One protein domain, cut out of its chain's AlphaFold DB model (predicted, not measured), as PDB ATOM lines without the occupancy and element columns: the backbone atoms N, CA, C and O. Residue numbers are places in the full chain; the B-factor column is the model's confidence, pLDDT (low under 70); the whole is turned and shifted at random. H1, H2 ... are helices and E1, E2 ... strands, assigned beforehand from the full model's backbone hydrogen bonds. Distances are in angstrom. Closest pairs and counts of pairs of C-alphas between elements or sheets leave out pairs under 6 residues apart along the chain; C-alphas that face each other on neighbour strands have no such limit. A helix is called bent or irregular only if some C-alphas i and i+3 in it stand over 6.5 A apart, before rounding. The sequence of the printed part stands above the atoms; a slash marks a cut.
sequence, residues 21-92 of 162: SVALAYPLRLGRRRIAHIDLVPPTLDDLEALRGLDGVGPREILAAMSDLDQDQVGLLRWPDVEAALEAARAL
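What this domain is: This is residues 21 to 92 of the 162 residues of an uncharacterized protein of Prosthecomicrobium hirschii (UniProt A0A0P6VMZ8). A bent hairpin of two strands, E1 and E2, makes one end of the body, and four short helices fill the rest: H2 lies in the middle, with H1 on its far side from the hairpin, and H3 and H4 on its near side. H4 packs on E1, and residues 52 to 58, of which Arg 52 belongs to H1, stick out by the H1 end. The printed part has 72 residues, with two named strands and then four named helices in the order E1, E2, H1, H2, H3, H4; the sheet, E1 - E2, is antiparallel, and the class is mixed, helices and strands. The whole is compact, with a radius of gyration of the C-alphas of 11.9 A and spans of 34 by 24 by 18 A.

Where its parts are: E1, residues 21 to 30, begins with C-alpha 21 at (-97.299, 398.993, 5.772), measures 18.2 A and bends by 98 degrees at residue 25. E2, residues 33 to 40, measures 18.8 A and bends by 70 degrees at residue 36. H1, residues 45 to 52, measures 10.5 A and begins with C-alpha 45 at (-113.276, 391.245, -5.888). H2, residues 59 to 66, measures 10.8 A. H3 is residues 71 to 75, 6.0 A. H4, residues 79 to 89, measures 14.8 A and ends with C-alpha 89 at (-101.724, 389.915, 4.239).

How they stand to each other: E1 and E2 form a hairpin, antiparallel at 145 degrees between directions. N 24 and O 36, 2.8 A apart, and N 30 and O 33, 3.0 A apart, are within hydrogen-bond range. The closest C-alphas of E1 and H4 are those of Leu 24 and Asp 81, 5.8 A apart. H2 is the hub, touching three helices. H1 and H2 form a helical hairpin and only just touch, with 3 pairs of C-alphas within 8 A, the closest being Asp 47 and Ala 65 at 6.0 A; they run opposite ways at a shallow tilt of 14 degrees. H2 touches H3, the closest C-alphas being those of Ala 64 and Gln 71, 5.4 A apart. H2 touches H4 at a steep tilt of 48 degrees, the same way, the closest C-alphas being those of Leu 63 and Leu 86, 6.8 A apart. H1 and H4 are apart. In H1, H2, H3 and H4 every O i to N i+4 pair is within hydrogen-bond range.

The domain as a whole: The two C-alphas farthest apart are those of Arg 32 and Asp 55, at 34.8 A. The printed part has no cut and no long link. The mean pLDDT of the printed part is 84.4, and residues 55 to 56 are under 70.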
ATOM      1  N   SER A  21     -98.667 398.741   6.224       87.81
ATOM      2  CA  SER A  21     -97.299 398.993   5.772       87.81
ATOM      3  C   SER A  21     -96.360 397.955   6.382       87.81
ATOM      4  O   SER A  21     -96.287 397.826   7.605       87.81
ATOM      5  N   VAL A  22     -95.649 397.209   5.539       88.12
ATOM      6  CA  VAL A  22     -94.712 396.156   5.946       88.12
ATOM      7  C   VAL A  22     -93.292 396.627   5.673       88.12
ATOM      8  O   VAL A  22     -92.943 396.959   4.539       88.12
ATOM      9  N   ALA A  23     -92.460 396.662   6.713       89.94
ATOM     10  CA  ALA A  23     -91.045 396.982   6.581       89.94
ATOM     11  C   ALA A  23     -90.274 395.793   5.992       89.94
ATOM     12  O   ALA A  23     -90.375 394.672   6.487       89.94
ATOM     13  N   LEU A  24     -89.473 396.057   4.962       89.75
ATOM     14  CA  LEU A  24     -88.608 395.070   4.328       89.75
ATOM     15  C   LEU A  24     -87.278 394.983   5.082       89.75
ATOM     16  O   LEU A  24     -86.551 395.974   5.203       89.75
ATOM     17  N   ALA A  25     -86.917 393.780   5.521       89.00
ATOM     18  CA  ALA A  25     -85.591 393.473   6.041       89.00
ATOM     19  C   ALA A  25     -84.525 393.653   4.948       89.00
ATOM     20  O   ALA A  25     -83.439 394.179   5.213       89.00
ATOM     21  N   TYR A  26     -84.854 393.281   3.704       88.56
ATOM     22  CA  TYR A  26     -83.993 393.476   2.541       88.56
ATOM     23  C   TYR A  26     -84.629 394.461   1.558       88.56
ATOM     24  O   TYR A  26     -85.407 394.067   0.690       88.56
ATOM     25  N   PRO A  27     -84.285 395.757   1.649       87.62
ATOM     26  CA  PRO A  27     -84.909 396.773   0.819       87.62
ATOM     27  C   PRO A  27     -84.759 396.486  -0.677       87.62
ATOM     28  O   PRO A  27     -83.643 396.375  -1.203       87.62
ATOM     29  N   LEU A  28     -85.902 396.426  -1.352       87.56
ATOM     30  CA  LEU A  28     -86.024 396.161  -2.773       87.56
ATOM     31  C   LEU A  28     -85.396 397.303  -3.584       87.56
ATOM     32  O   LEU A  28     -85.615 398.486  -3.312       87.56
ATOM     33  N   ARG A  29     -84.603 396.958  -4.601       87.44
ATOM     34  CA  ARG A  29     -83.999 397.932  -5.520       87.44
ATOM     35  C   ARG A  29     -84.705 397.865  -6.868       87.44
ATOM     36  O   ARG A  29     -84.515 396.909  -7.608       87.44
ATOM     37  N   LEU A  30     -85.460 398.911  -7.195       86.31
ATOM     38  CA  LEU A  30     -86.088 399.093  -8.504       86.31
ATOM     39  C   LEU A  30     -85.350 400.206  -9.252       86.31
ATOM     40  O   LEU A  30     -85.538 401.400  -8.997       86.31
ATOM     41  N   GLY A  31     -84.428 399.813 -10.132       84.88
ATOM     42  CA  GLY A  31     -83.526 400.741 -10.813       84.88
ATOM     43  C   GLY A  31     -82.697 401.562  -9.816       84.88
ATOM     44  O   GLY A  31     -81.816 401.036  -9.136       84.88
ATOM     45  N   ARG A  32     -82.977 402.869  -9.722       85.62
ATOM     46  CA  ARG A  32     -82.308 403.794  -8.781       85.62
ATOM     47  C   ARG A  32     -83.066 403.995  -7.465       85.62
ATOM     48  O   ARG A  32     -82.551 404.669  -6.577       85.62
ATOM     49  N   ARG A  33     -84.278 403.447  -7.332       87.19
ATOM     50  CA  ARG A  33     -85.107 403.579  -6.129       87.19
ATOM     51  C   ARG A  33     -84.838 402.424  -5.173       87.19
ATOM     52  O   ARG A  33     -84.680 401.281  -5.597       87.19
ATOM     53  N   ARG A  34     -84.795 402.740  -3.880       88.94
ATOM     54  CA  ARG A  34     -84.723 401.767  -2.788       88.94
ATOM     55  C   ARG A  34     -86.040 401.824  -2.031       88.94
ATOM     56  O   ARG A  34     -86.367 402.860  -1.462       88.94
ATOM     57  N   ILE A  35     -86.768 400.721  -2.043       88.19
ATOM     58  CA  ILE A  35     -88.036 400.558  -1.344       88.19
ATOM     59  C   ILE A  35     -87.732 399.807  -0.054       88.19
ATOM     60  O   ILE A  35     -87.180 398.714  -0.092       88.19
ATOM     61  N   ALA A  36     -88.017 400.429   1.086       90.88
ATOM     62  CA  ALA A  36     -87.828 399.823   2.405       90.88
ATOM     63  C   ALA A  36     -89.150 399.395   3.055       90.88
ATOM     64  O   ALA A  36     -89.117 398.691   4.053       90.88
ATOM     65  N   HIS A  37     -90.285 399.822   2.500       89.62
ATOM     66  CA  HIS A  37     -91.617 399.471   2.974       89.62
ATOM     67  C   HIS A  37     -92.503 399.184   1.770       89.62
ATOM     68  O   HIS A  37     -92.368 399.864   0.750       89.62
ATOM     69  N   ILE A  38     -93.384 398.199   1.897       88.88
ATOM     70  CA  ILE A  38     -94.454 397.943   0.935       88.88
ATOM     71  C   ILE A  38     -95.786 398.162   1.631       88.88
ATOM     72  O   ILE A  38     -95.953 397.783   2.790       88.88
ATOM     73  N   ASP A  39     -96.724 398.779   0.930       88.56
ATOM     74  CA  ASP A  39     -98.078 398.952   1.430       88.56
ATOM     75  C   ASP A  39     -98.960 397.856   0.842       88.56
ATOM     76  O   ASP A  39     -99.016 397.667  -0.374       88.56
ATOM     77  N   LEU A  40     -99.627 397.128   1.730       88.31
ATOM     78  CA  LEU A  40    -100.604 396.109   1.399       88.31
ATOM     79  C   LEU A  40    -102.000 396.694   1.557       88.31
ATOM     80  O   LEU A  40    -102.348 397.258   2.600       88.31
ATOM     81  N   VAL A  41    -102.799 396.541   0.516       86.56
ATOM     82  CA  VAL A  41    -104.216 396.869   0.480       86.56
ATOM     83  C   VAL A  41    -105.012 395.573   0.330       86.56
ATOM     84  O   VAL A  41    -104.506 394.595  -0.226       86.56
ATOM     85  N   PRO A  42    -106.243 395.512   0.852       82.38
ATOM     86  CA  PRO A  42    -107.087 394.360   0.595       82.38
ATOM     87  C   PRO A  42    -107.361 394.252  -0.907       82.38
ATOM     88  O   PRO A  42    -107.630 395.277  -1.544       82.38
ATOM     89  N   PRO A  43    -107.298 393.034  -1.463       79.88
ATOM     90  CA  PRO A  43    -107.526 392.825  -2.883       79.88
ATOM     91  C   PRO A  43    -108.985 393.129  -3.221       79.88
ATOM     92  O   PRO A  43    -109.887 392.937  -2.394       79.88
ATOM     93  N   THR A  44    -109.230 393.595  -4.440       82.31
ATOM     94  CA  THR A  44    -110.596 393.791  -4.923       82.31
ATOM     95  C   THR A  44    -111.255 392.449  -5.244       82.31
ATOM     96  O   THR A  44    -110.604 391.404  -5.309       82.31
ATOM     97  N   LEU A  45    -112.575 392.454  -5.450       79.06
ATOM     98  CA  LEU A  45    -113.276 391.245  -5.888       79.06
ATOM     99  C   LEU A  45    -112.725 390.731  -7.231       79.06
ATOM    100  O   LEU A  45    -112.552 389.526  -7.373       79.06
ATOM    101  N   ASP A  46    -112.395 391.640  -8.153       80.00
ATOM    102  CA  ASP A  46    -111.807 391.321  -9.460       80.00
ATOM    103  C   ASP A  46    -110.444 390.629  -9.303       80.00
ATOM    104  O   ASP A  46    -110.225 389.564  -9.878       80.00
ATOM    105  N   ASP A  47    -109.587 391.140  -8.411       81.12
ATOM    106  CA  ASP A  47    -108.297 390.515  -8.086       81.12
ATOM    107  C   ASP A  47    -108.478 389.093  -7.532       81.12
ATOM    108  O   ASP A  47    -107.771 388.163  -7.916       81.12
ATOM    109  N   LEU A  48    -109.455 388.887  -6.641       79.94
ATOM    110  CA  LEU A  48    -109.751 387.565  -6.081       79.94
ATOM    111  C   LEU A  48    -110.301 386.597  -7.141       79.94
ATOM    112  O   LEU A  48    -110.034 385.395  -7.076       79.94
ATOM    113  N   GLU A  49    -111.088 387.078  -8.101       81.75
ATOM    114  CA  GLU A  49    -111.564 386.264  -9.224       81.75
ATOM    115  C   GLU A  49    -110.423 385.911 -10.182       81.75
ATOM    116  O   GLU A  49    -110.298 384.745 -10.570       81.75
ATOM    117  N   ALA A  50    -109.538 386.866 -10.477       81.19
ATOM    118  CA  ALA A  50    -108.334 386.639 -11.268       81.19
ATOM    119  C   ALA A  50    -107.421 385.594 -10.610       81.19
ATOM    120  O   ALA A  50    -106.998 384.649 -11.275       81.19
ATOM    121  N   LEU A  51    -107.192 385.698  -9.296       80.19
ATOM    122  CA  LEU A  51    -106.426 384.710  -8.536       80.19
ATOM    123  C   LEU A  51    -107.105 383.333  -8.572       80.19
ATOM    124  O   LEU A  51    -106.445 382.339  -8.853       80.19
ATOM    125  N   ARG A  52    -108.427 383.244  -8.371       75.75
ATOM    126  CA  ARG A  52    -109.148 381.957  -8.455       75.75
ATOM    127  C   ARG A  52    -109.111 381.307  -9.838       75.75
ATOM    128  O   ARG A  52    -109.284 380.094  -9.926       75.75
ATOM    129  N   GLY A  53    -108.907 382.089 -10.894       73.88
ATOM    130  CA  GLY A  53    -108.726 381.591 -12.256       73.88
ATOM    131  C   GLY A  53    -107.355 380.960 -12.523       73.88
ATOM    132  O   GLY A  53    -107.194 380.301 -13.550       73.88
ATOM    133  N   LEU A  54    -106.376 381.142 -11.629       74.31
ATOM    134  CA  LEU A  54    -105.035 380.571 -11.757       74.31
ATOM    135  C   LEU A  54    -104.981 379.163 -11.148       74.31
ATOM    136  O   LEU A  54    -105.411 378.935 -10.015       74.31
ATOM    137  N   ASP A  55    -104.407 378.215 -11.890       61.41
ATOM    138  CA  ASP A  55    -104.145 376.862 -11.393       61.41
ATOM    139  C   ASP A  55    -102.974 376.912 -10.397       61.41
ATOM    140  O   ASP A  55    -101.806 376.923 -10.777       61.41
ATOM    141  N   GLY A  56    -103.305 377.032  -9.108       64.81
ATOM    142  CA  GLY A  56    -102.329 377.155  -8.026       64.81
ATOM    143  C   GLY A  56    -101.857 378.593  -7.813       64.81
ATOM    144  O   GLY A  56    -100.844 379.024  -8.354       64.81
ATOM    145  N   VAL A  57    -102.572 379.328  -6.964       75.69
ATOM    146  CA  VAL A  57    -102.182 380.683  -6.563       75.69
ATOM    147  C   VAL A  57    -100.954 380.631  -5.654       75.69
ATOM    148  O   VAL A  57    -101.021 380.123  -4.532       75.69
ATOM    149  N   GLY A  58     -99.830 381.167  -6.126       81.69
ATOM    150  CA  GLY A  58     -98.609 381.274  -5.341       81.69
ATOM    151  C   GLY A  58     -98.607 382.483  -4.391       81.69
ATOM    152  O   GLY A  58     -99.321 383.466  -4.606       81.69
ATOM    153  N   PRO A  59     -97.749 382.471  -3.351       83.31
ATOM    154  CA  PRO A  59     -97.597 383.585  -2.407       83.31
ATOM    155  C   PRO A  59     -97.291 384.929  -3.074       83.31
ATOM    156  O   PRO A  59     -97.697 385.980  -2.590       83.31
ATOM    157  N   ARG A  60     -96.550 384.898  -4.186       85.38
ATOM    158  CA  ARG A  60     -96.121 386.097  -4.911       85.38
ATOM    159  C   ARG A  60     -97.273 386.733  -5.684       85.38
ATOM    160  O   ARG A  60     -97.379 387.952  -5.701       85.38
ATOM    161  N   GLU A  61     -98.162 385.919  -6.234       86.44
ATOM    162  CA  GLU A  61     -99.327 386.376  -6.990       86.44
ATOM    163  C   GLU A  61    -100.319 387.079  -6.063       86.44
ATOM    164  O   GLU A  61    -100.838 388.140  -6.399       86.44
ATOM    165  N   ILE A  62    -100.498 386.542  -4.854       86.19
ATOM    166  CA  ILE A  62    -101.314 387.165  -3.807       86.19
ATOM    167  C   ILE A  62    -100.729 388.515  -3.396       86.19
ATOM    168  O   ILE A  62    -101.456 389.500  -3.305       86.19
ATOM    169  N   LEU A  63     -99.416 388.583  -3.167       87.50
ATOM    170  CA  LEU A  63     -98.766 389.841  -2.801       87.50
ATOM    171  C   LEU A  63     -98.823 390.878  -3.923       87.50
ATOM    172  O   LEU A  63     -99.015 392.054  -3.630       87.50
ATOM    173  N   ALA A  64     -98.687 390.466  -5.184       87.50
ATOM    174  CA  ALA A  64     -98.827 391.367  -6.325       87.50
ATOM    175  C   ALA A  64    -100.254 391.929  -6.421       87.50
ATOM    176  O   ALA A  64    -100.424 393.124  -6.606       87.50
ATOM    177  N   ALA A  65    -101.277 391.101  -6.195       85.88
ATOM    178  CA  ALA A  65    -102.676 391.539  -6.177       85.88
ATOM    179  C   ALA A  65    -103.017 392.486  -5.008       85.88
ATOM    180  O   ALA A  65    -103.983 393.240  -5.062       85.88
ATOM    181  N   MET A  66    -102.242 392.429  -3.925       87.06
ATOM    182  CA  MET A  66    -102.466 393.220  -2.713       87.06
ATOM    183  C   MET A  66    -101.534 394.418  -2.572       87.06
ATOM    184  O   MET A  66    -101.664 395.181  -1.620       87.06
ATOM    185  N   SER A  67    -100.562 394.587  -3.460       86.62
ATOM    186  CA  SER A  67     -99.596 395.681  -3.395       86.62
ATOM    187  C   SER A  67     -99.562 396.435  -4.716       86.62
ATOM    188  O   SER A  67    -100.109 395.995  -5.717       86.62
ATOM    189  N   ASP A  68     -98.891 397.582  -4.733       82.81
ATOM    190  CA  ASP A  68     -98.641 398.338  -5.970       82.81
ATOM    191  C   ASP A  68     -97.529 397.699  -6.837       82.81
ATOM    192  O   ASP A  68     -97.098 398.269  -7.835       82.81
ATOM    193  N   LEU A  69     -96.996 396.538  -6.433       83.69
ATOM    194  CA  LEU A  69     -95.878 395.881  -7.102       83.69
ATOM    195  C   LEU A  69     -96.370 394.856  -8.131       83.69
ATOM    196  O   LEU A  69     -97.109 393.933  -7.796       83.69
ATOM    197  N   ASP A  70     -95.850 394.935  -9.357       83.94
ATOM    198  CA  ASP A  70     -96.021 393.875 -10.358       83.94
ATOM    199  C   ASP A  70     -95.385 392.545  -9.918       83.94
ATOM    200  O   ASP A  70     -94.425 392.514  -9.137       83.94
ATOM    201  N   GLN A  71     -95.835 391.436 -10.514       82.38
ATOM    202  CA  GLN A  71     -95.298 390.093 -10.252       82.38
ATOM    203  C   GLN A  71     -93.771 390.008 -10.419       82.38
ATOM    204  O   GLN A  71     -93.097 389.413  -9.576       82.38
ATOM    205  N   ASP A  72     -93.197 390.646 -11.443       85.00
ATOM    206  CA  ASP A  72     -91.741 390.706 -11.639       85.00
ATOM    207  C   ASP A  72     -91.021 391.401 -10.474       85.00
ATOM    208  O   ASP A  72     -89.937 390.987 -10.062       85.00
ATOM    209  N   GLN A  73     -91.634 392.441  -9.903       87.44
ATOM    210  CA  GLN A  73     -91.071 393.211  -8.793       87.44
ATOM    211  C   GLN A  73     -91.181 392.442  -7.473       87.44
ATOM    212  O   GLN A  73     -90.214 392.385  -6.713       87.44
ATOM    213  N   VAL A  74     -92.316 391.777  -7.234       85.81
ATOM    214  CA  VAL A  74     -92.478 390.820  -6.126       85.81
ATOM    215  C   VAL A  74     -91.487 389.661  -6.275       85.81
ATOM    216  O   VAL A  74     -90.940 389.165  -5.289       85.81
ATOM    217  N   GLY A  75     -91.162 389.276  -7.512       85.56
ATOM    218  CA  GLY A  75     -90.166 388.258  -7.826       85.56
ATOM    219  C   GLY A  75     -88.751 388.572  -7.326       85.56
ATOM    220  O   GLY A  75     -87.984 387.643  -7.041       85.56
ATOM    221  N   LEU A  76     -88.429 389.859  -7.168       88.56
ATOM    222  CA  LEU A  76     -87.153 390.360  -6.650       88.56
ATOM    223  C   LEU A  76     -87.094 390.403  -5.117       88.56
ATOM    224  O   LEU A  76     -86.000 390.548  -4.559       88.56
ATOM    225  N   LEU A  77     -88.236 390.287  -4.428       88.06
ATOM    226  CA  LEU A  77     -88.265 390.223  -2.970       88.06
ATOM    227  C   LEU A  77     -87.567 388.955  -2.481       88.06
ATOM    228  O   LEU A  77     -87.648 387.871  -3.075       88.06
ATOM    229  N   ARG A  78     -86.868 389.088  -1.353       88.81
ATOM    230  CA  ARG A  78     -86.296 387.935  -0.668       88.81
ATOM    231  C   ARG A  78     -87.421 387.168   0.017       88.81
ATOM    232  O   ARG A  78     -88.350 387.763   0.546       88.81
ATOM    233  N   TRP A  79     -87.309 385.842   0.024       88.75
ATOM    234  CA  TRP A  79     -88.270 384.953   0.682       88.75
ATOM    235  C   TRP A  79     -88.692 385.388   2.104       88.75
ATOM    236  O   TRP A  79     -89.893 385.447   2.333       88.75
ATOM    237  N   PRO A  80     -87.790 385.799   3.024       86.69
ATOM    238  CA  PRO A  80     -88.208 386.286   4.346       86.69
ATOM    239  C   PRO A  80     -89.146 387.502   4.303       86.69
ATOM    240  O   PRO A  80     -90.049 387.605   5.125       86.69
ATOM    241  N   ASP A  81     -88.963 388.413   3.343       88.12
ATOM    242  CA  ASP A  81     -89.853 389.567   3.174       88.12
ATOM    243  C   ASP A  81     -91.202 389.155   2.572       88.12
ATOM    244  O   ASP A  81     -92.236 389.700   2.944       88.12
ATOM    245  N   VAL A  82     -91.199 388.164   1.672       87.00
ATOM    246  CA  VAL A  82     -92.423 387.560   1.118       87.00
ATOM    247  C   VAL A  82     -93.235 386.891   2.226       87.00
ATOM    248  O   VAL A  82     -94.442 387.085   2.285       87.00
ATOM    249  N   GLU A  83     -92.592 386.147   3.129       88.75
ATOM    250  CA  GLU A  83     -93.269 385.525   4.271       88.75
ATOM    251  C   GLU A  83     -93.851 386.564   5.231       88.75
ATOM    252  O   GLU A  83     -95.024 386.466   5.586       88.75
ATOM    253  N   ALA A  84     -93.072 387.585   5.604       86.56
ATOM    254  CA  ALA A  84     -93.539 388.653   6.489       86.56
ATOM    255  C   ALA A  84     -94.719 389.427   5.877       86.56
ATOM    256  O   ALA A  84     -95.705 389.723   6.553       86.56
ATOM    257  N   ALA A  85     -94.649 389.718   4.577       86.62
ATOM    258  CA  ALA A  85     -95.733 390.367   3.857       86.62
ATOM    259  C   ALA A  85     -96.971 389.467   3.747       86.62
ATOM    260  O   ALA A  85     -98.089 389.950   3.906       86.62
ATOM    261  N   LEU A  86     -96.794 388.163   3.514       87.25
ATOM    262  CA  LEU A  86     -97.905 387.217   3.441       87.25
ATOM    263  C   LEU A  86     -98.579 387.045   4.806       87.25
ATOM    264  O   LEU A  86     -99.801 386.977   4.881       87.25
ATOM    265  N   GLU A  87     -97.800 387.015   5.890       86.44
ATOM    266  CA  GLU A  87     -98.328 387.003   7.254       86.44
ATOM    267  C   GLU A  87     -99.190 388.242   7.516       86.44
ATOM    268  O   GLU A  87    -100.334 388.108   7.950       86.44
ATOM    269  N   ALA A  88     -98.690 389.431   7.171       85.25
ATOM    270  CA  ALA A  88     -99.458 390.667   7.268       85.25
ATOM    271  C   ALA A  88    -100.717 390.637   6.378       85.25
ATOM    272  O   ALA A  88    -101.795 391.057   6.802       85.25
ATOM    273  N   ALA A  89    -100.613 390.073   5.171       84.81
ATOM    274  CA  ALA A  89    -101.724 389.915   4.239       84.81
ATOM    275  C   ALA A  89    -102.839 388.999   4.774       84.81
ATOM    276  O   ALA A  89    -104.005 389.213   4.440       84.81
ATOM    277  N   ARG A  90    -102.536 388.028   5.654       81.19
ATOM    278  CA  ARG A  90    -103.556 387.168   6.297       81.19
ATOM    279  C   ARG A  90    -104.605 387.963   7.069       81.19
ATOM    280  O   ARG A  90    -105.723 387.486   7.201       81.19
ATOM    281  N   ALA A  91    -104.259 389.147   7.575       78.75
ATOM    282  CA  ALA A  91    -105.213 390.012   8.262       78.75
ATOM    283  C   ALA A  91    -106.227 390.671   7.304       78.75
ATOM    284  O   ALA A  91    -107.286 391.108   7.749       78.75
ATOM    285  N   LEU A  92    -105.900 390.757   6.011       79.06
ATOM    286  CA  LEU A  92    -106.700 391.431   4.982       79.06
ATOM    287  C   LEU A  92    -107.437 390.451   4.058       79.06
ATOM    288  O   LEU A  92    -108.429 390.822   3.433       79.06
TER     289      LEU A  92